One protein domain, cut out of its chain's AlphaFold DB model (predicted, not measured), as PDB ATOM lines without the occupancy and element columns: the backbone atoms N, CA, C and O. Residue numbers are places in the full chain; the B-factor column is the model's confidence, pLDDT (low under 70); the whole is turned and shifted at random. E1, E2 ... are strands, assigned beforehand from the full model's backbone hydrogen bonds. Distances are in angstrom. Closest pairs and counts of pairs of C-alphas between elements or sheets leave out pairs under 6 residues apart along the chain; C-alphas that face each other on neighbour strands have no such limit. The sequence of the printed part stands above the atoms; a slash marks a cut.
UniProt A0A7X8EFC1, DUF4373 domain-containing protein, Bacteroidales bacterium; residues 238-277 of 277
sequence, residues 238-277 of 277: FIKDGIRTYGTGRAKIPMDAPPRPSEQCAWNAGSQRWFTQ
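AT A GLANCE: This is residues 238 to 277 of the 277 residues of the protein "DUF4373 domain-containing protein" of Bacteroidales bacterium (UniProt A0A7X8EFC1). There is little regular structure here: two small strand hairpins, E3 with E4 and E1 with E2, lie at opposite ends, joined by a long winding loop, residues 247 to 264. The printed part has 40 residues with four named strands, E1, E2, E3, E4 along the chain, in two antiparallel sheets, and no named helix. The class is all strand, though named elements hold only 15 residues. The whole is compact, with a radius of gyration of the C-alphas of 9.4 A and spans of 26 by 18 by 15 A.

IN THESE COORDINATES: Find C-alpha 265 at (77.702, 30.692, 88.415); E3 runs from there to 268, 9.6 A. E4, residues 273 to 276, covers 10.1 A and ends at (78.601, 28.253, 84.999). E1, residues 238 to 240, begins at (75.348, 40.894, 98.689) and covers 6.5 A; E2, residues 243 to 246, covers 10.1 A.

HOW THE PARTS SIT: In the hairpin E3 and E4, antiparallel at 140 degrees, look for N 266 and O 275, 2.8 A apart, within hydrogen-bond range. In the hairpin E1 and E2, antiparallel at 137 degrees, N 238 and O 245 are within that range at 2.9 A. E2 and E3 are apart.

THE WHOLE: The C-alphas farthest apart, Asp 241 and Gln 277, stand 26.4 A from each other. The link E2 to E3 is long, and the printed part has no cut. No printed residue is under 70 in pLDDT.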
ATOM      1  N   PHE A 238      75.534  39.830  97.716       85.81
ATOM      2  CA  PHE A 238      75.348  40.894  98.689       85.81
ATOM      3  C   PHE A 238      75.680  42.249  98.066       85.81
ATOM      4  O   PHE A 238      76.345  42.344  97.031       85.81
ATOM      5  N   ILE A 239      75.207  43.316  98.706       85.06
ATOM      6  CA  ILE A 239      75.536  44.690  98.326       85.06
ATOM      7  C   ILE A 239      76.494  45.261  99.363       85.06
ATOM      8  O   ILE A 239      76.199  45.257 100.556       85.06
ATOM      9  N   LYS A 240      77.632  45.776  98.900       80.94
ATOM     10  CA  LYS A 240      78.631  46.450  99.728       80.94
ATOM     11  C   LYS A 240      78.958  47.802  99.106       80.94
ATOM     12  O   LYS A 240      79.284  47.860  97.924       80.94
ATOM     13  N   ASP A 241      78.829  48.875  99.885       76.69
ATOM     14  CA  ASP A 241      79.126  50.253  99.459       76.69
ATOM     15  C   ASP A 241      78.419  50.661  98.148       76.69
ATOM     16  O   ASP A 241      78.993  51.311  97.278       76.69
ATOM     17  N   GLY A 242      77.167  50.222  97.972       74.06
ATOM     18  CA  GLY A 242      76.378  50.494  96.765       74.06
ATOM     19  C   GLY A 242      76.749  49.637  95.547       74.06
ATOM     20  O   GLY A 242      76.210  49.864  94.468       74.06
ATOM     21  N   ILE A 243      77.625  48.639  95.698       80.69
ATOM     22  CA  ILE A 243      78.032  47.708  94.638       80.69
ATOM     23  C   ILE A 243      77.475  46.314  94.939       80.69
ATOM     24  O   ILE A 243      77.710  45.762  96.013       80.69
ATOM     25  N   ARG A 244      76.755  45.723  93.980       87.75
ATOM     26  CA  ARG A 244      76.294  44.330  94.045       87.75
ATOM     27  C   ARG A 244      77.426  43.385  93.637       87.75
ATOM     28  O   ARG A 244      78.082  43.608  92.621       87.75
ATOM     29  N   THR A 245      77.662  42.346  94.434       90.19
ATOM     30  CA  THR A 245      78.751  41.366  94.260       90.19
ATOM     31  C   THR A 245      78.366  40.003  94.859       90.19
ATOM     32  O   THR A 245      77.327  39.882  95.496       90.19
ATOM     33  N   TYR A 246      79.199  38.971  94.686       90.25
ATOM     34  CA  TYR A 246      79.142  37.697  95.424       90.25
ATOM     35  C   TYR A 246      80.532  37.283  95.939       90.25
ATOM     36  O   TYR A 246      81.553  37.875  95.564       90.25
ATOM     37  N   GLY A 247      80.577  36.259  96.800       87.00
ATOM     38  CA  GLY A 247      81.817  35.622  97.264       87.00
ATOM     39  C   GLY A 247      82.797  36.598  97.925       87.00
ATOM     40  O   GLY A 247      82.477  37.233  98.923       87.00
ATOM     41  N   THR A 248      83.998  36.745  97.355       83.31
ATOM     42  CA  THR A 248      85.076  37.604  97.893       83.31
ATOM     43  C   THR A 248      84.879  39.105  97.655       83.31
ATOM     44  O   THR A 248      85.725  39.901  98.060       83.31
ATOM     45  N   GLY A 249      83.797  39.525  96.989       82.00
ATOM     46  CA  GLY A 249      83.515  40.945  96.761       82.00
ATOM     47  C   GLY A 249      84.191  41.559  95.526       82.00
ATOM     48  O   GLY A 249      84.148  42.773  95.347       82.00
ATOM     49  N   ARG A 250      84.865  40.751  94.690       83.81
ATOM     50  CA  ARG A 250      85.627  41.238  93.520       83.81
ATOM     51  C   ARG A 250      84.765  41.488  92.279       83.81
ATOM     52  O   ARG A 250      85.141  42.298  91.433       83.81
ATOM     53  N   ALA A 251      83.644  40.785  92.144       85.75
ATOM     54  CA  ALA A 251      82.786  40.869  90.968       85.75
ATOM     55  C   ALA A 251      81.834  42.067  91.085       85.75
ATOM     56  O   ALA A 251      80.992  42.104  91.973       85.75
ATOM     57  N   LYS A 252      81.940  43.040  90.175       89.69
ATOM     58  CA  LYS A 252      81.017  44.184  90.127       89.69
ATOM     59  C   LYS A 252      79.844  43.856  89.216       89.69
ATOM     60  O   LYS A 252      80.018  43.741  88.003       89.69
ATOM     61  N   ILE A 253      78.668  43.703  89.805       87.38
ATOM     62  CA  ILE A 253      77.454  43.290  89.108       87.38
ATOM     63  C   ILE A 253      76.547  44.516  88.968       87.38
ATOM     64  O   ILE A 253      76.320  45.220  89.957       87.38
ATOM     65  N   PRO A 254      76.022  44.794  87.766       85.06
ATOM     66  CA  PRO A 254      74.980  45.795  87.580       85.06
ATOM     67  C   PRO A 254      73.755  45.521  88.467       85.06
ATOM     68  O   PRO A 254      73.370  44.375  88.704       85.06
ATOM     69  N   MET A 255      73.126  46.576  88.985       80.75
ATOM     70  CA  MET A 255      71.976  46.436  89.891       80.75
ATOM     71  C   MET A 255      70.731  45.850  89.202       80.75
ATOM     72  O   MET A 255      69.892  45.256  89.872       80.75
ATOM     73  N   ASP A 256      70.643  45.980  87.881       79.50
ATOM     74  CA  ASP A 256      69.598  45.462  86.991       79.50
ATOM     75  C   ASP A 256      69.873  44.041  86.465       79.50
ATOM     76  O   ASP A 256      69.015  43.446  85.813       79.50
ATOM     77  N   ALA A 257      71.041  43.463  86.767       83.19
ATOM     78  CA  ALA A 257      71.382  42.104  86.356       83.19
ATOM     79  C   ALA A 257      70.405  41.056  86.936       83.19
ATOM     80  O   ALA A 257      69.926  41.210  88.067       83.19
ATOM     81  N   PRO A 258      70.149  39.934  86.235       86.62
ATOM     82  CA  PRO A 258      69.357  38.840  86.793       86.62
ATOM     83  C   PRO A 258      69.987  38.293  88.092       86.62
ATOM     84  O   PRO A 258      71.208  38.363  88.248       86.62
ATOM     85  N   PRO A 259      69.200  37.747  89.039       89.88
ATOM     86  CA  PRO A 259      69.724  37.092  90.241       89.88
ATOM     87  C   PRO A 259      70.692  35.960  89.895       89.88
ATOM     88  O   PRO A 259      70.436  35.193  88.965       89.88
ATOM     89  N   ARG A 260      71.784  35.832  90.653       91.50
ATOM     90  CA  ARG A 260      72.715  34.699  90.551       91.50
ATOM     91  C   ARG A 260      71.993  33.346  90.693       91.50
ATOM     92  O   ARG A 260      71.424  33.099  91.760       91.50
ATOM     93  N   PRO A 261      72.043  32.460  89.674       89.50
ATOM     94  CA  PRO A 261      71.282  31.206  89.684       89.50
ATOM     95  C   PRO A 261      71.767  30.165  90.705       89.50
ATOM     96  O   PRO A 261      70.949  29.456  91.279       89.50
ATOM     97  N   SER A 262      73.080  30.046  90.921       90.25
ATOM     98  CA  SER A 262      73.681  29.060  91.833       90.25
ATOM     99  C   SER A 262      75.077  29.493  92.297       90.25
ATOM    100  O   SER A 262      75.671  30.421  91.739       90.25
ATOM    101  N   GLU A 263      75.637  28.796  93.292       87.56
ATOM    102  CA  GLU A 263      76.998  29.048  93.789       87.56
ATOM    103  C   GLU A 263      78.109  28.774  92.762       87.56
ATOM    104  O   GLU A 263      79.219  29.275  92.936       87.56
ATOM    105  N   GLN A 264      77.814  28.046  91.681       87.81
ATOM    106  CA  GLN A 264      78.763  27.719  90.605       87.81
ATOM    107  C   GLN A 264      78.748  28.744  89.461       87.81
ATOM    108  O   GLN A 264      79.603  28.714  88.580       87.81
ATOM    109  N   CYS A 265      77.791  29.674  89.456       89.38
ATOM    110  CA  CYS A 265      77.702  30.692  88.415       89.38
ATOM    111  C   CYS A 265      78.615  31.887  88.720       89.38
ATOM    112  O   CYS A 265      78.633  32.396  89.845       89.38
ATOM    113  N   ALA A 266      79.312  32.392  87.703       89.75
ATOM    114  CA  ALA A 266      80.100  33.617  87.748       89.75
ATOM    115  C   ALA A 266      79.539  34.698  86.813       89.75
ATOM    116  O   ALA A 266      78.891  34.403  85.807       89.75
ATOM    117  N   TRP A 267      79.760  35.967  87.169       92.56
ATOM    118  CA  TRP A 267      79.294  37.107  86.376       92.56
ATOM    119  C   TRP A 267      80.299  37.450  85.272       92.56
ATOM    120  O   TRP A 267      81.457  37.757  85.564       92.56
ATOM    121  N   ASN A 268      79.863  37.447  84.009       90.12
ATOM    122  CA  ASN A 268      80.661  37.940  82.886       90.12
ATOM    123  C   ASN A 268      80.270  39.389  82.558       90.12
ATOM    124  O   ASN A 268      79.169  39.649  82.070       90.12
ATOM    125  N   ALA A 269      81.185  40.332  82.799       85.75
ATOM    126  CA  ALA A 269      80.950  41.758  82.564       85.75
ATOM    127  C   ALA A 269      80.846  42.135  81.073       85.75
ATOM    128  O   ALA A 269      80.150  43.090  80.745       85.75
ATOM    129  N   GLY A 270      81.505  41.389  80.178       86.06
ATOM    130  CA  GLY A 270      81.481  41.649  78.735       86.06
ATOM    131  C   GLY A 270      80.183  41.192  78.072       86.06
ATOM    132  O   GLY A 270      79.633  41.906  77.241       86.06
ATOM    133  N   SER A 271      79.660  40.028  78.471       86.75
ATOM    134  CA  SER A 271      78.395  39.496  77.944       86.75
ATOM    135  C   SER A 271      77.170  39.854  78.789       86.75
ATOM    136  O   SER A 271      76.059  39.495  78.406       86.75
ATOM    137  N   GLN A 272      77.366  40.490  79.951       88.31
ATOM    138  CA  GLN A 272      76.328  40.827  80.935       88.31
ATOM    139  C   GLN A 272      75.423  39.636  81.309       88.31
ATOM    140  O   GLN A 272      74.202  39.763  81.411       88.31
ATOM    141  N   ARG A 273      76.011  38.443  81.474       90.56
ATOM    142  CA  ARG A 273      75.279  37.198  81.772       90.56
ATOM    143  C   ARG A 273      76.005  36.347  82.807       90.56
ATOM    144  O   ARG A 273      77.231  36.399  82.923       90.56
ATOM    145  N   TRP A 274      75.229  35.531  83.515       90.75
ATOM    146  CA  TRP A 274      75.746  34.431  84.320       90.75
ATOM    147  C   TRP A 274      76.239  33.307  83.419       90.75
ATOM    148  O   TRP A 274      75.555  32.934  82.467       90.75
ATOM    149  N   PHE A 275      77.396  32.749  83.748       90.19
ATOM    150  CA  PHE A 275      77.887  31.511  83.158       90.19
ATOM    151  C   PHE A 275      78.326  30.572  84.273       90.19
ATOM    152  O   PHE A 275      78.801  31.020  85.317       90.19
ATOM    153  N   THR A 276      78.130  29.279  84.071       87.56
ATOM    154  CA  THR A 276      78.601  28.253  84.999       87.56
ATOM    155  C   THR A 276      80.113  28.118  84.852       87.56
ATOM    156  O   THR A 276      80.601  28.057  83.720       87.56
ATOM    157  N   GLN A 277      80.837  28.145  85.972       70.50
ATOM    158  CA  GLN A 277      82.264  27.811  86.010       70.50
ATOM    159  C   GLN A 277      82.492  26.310  85.871       70.50
ATOM    160  O   GLN A 277      81.630  25.537  86.346       70.50
TER     161      GLN A 277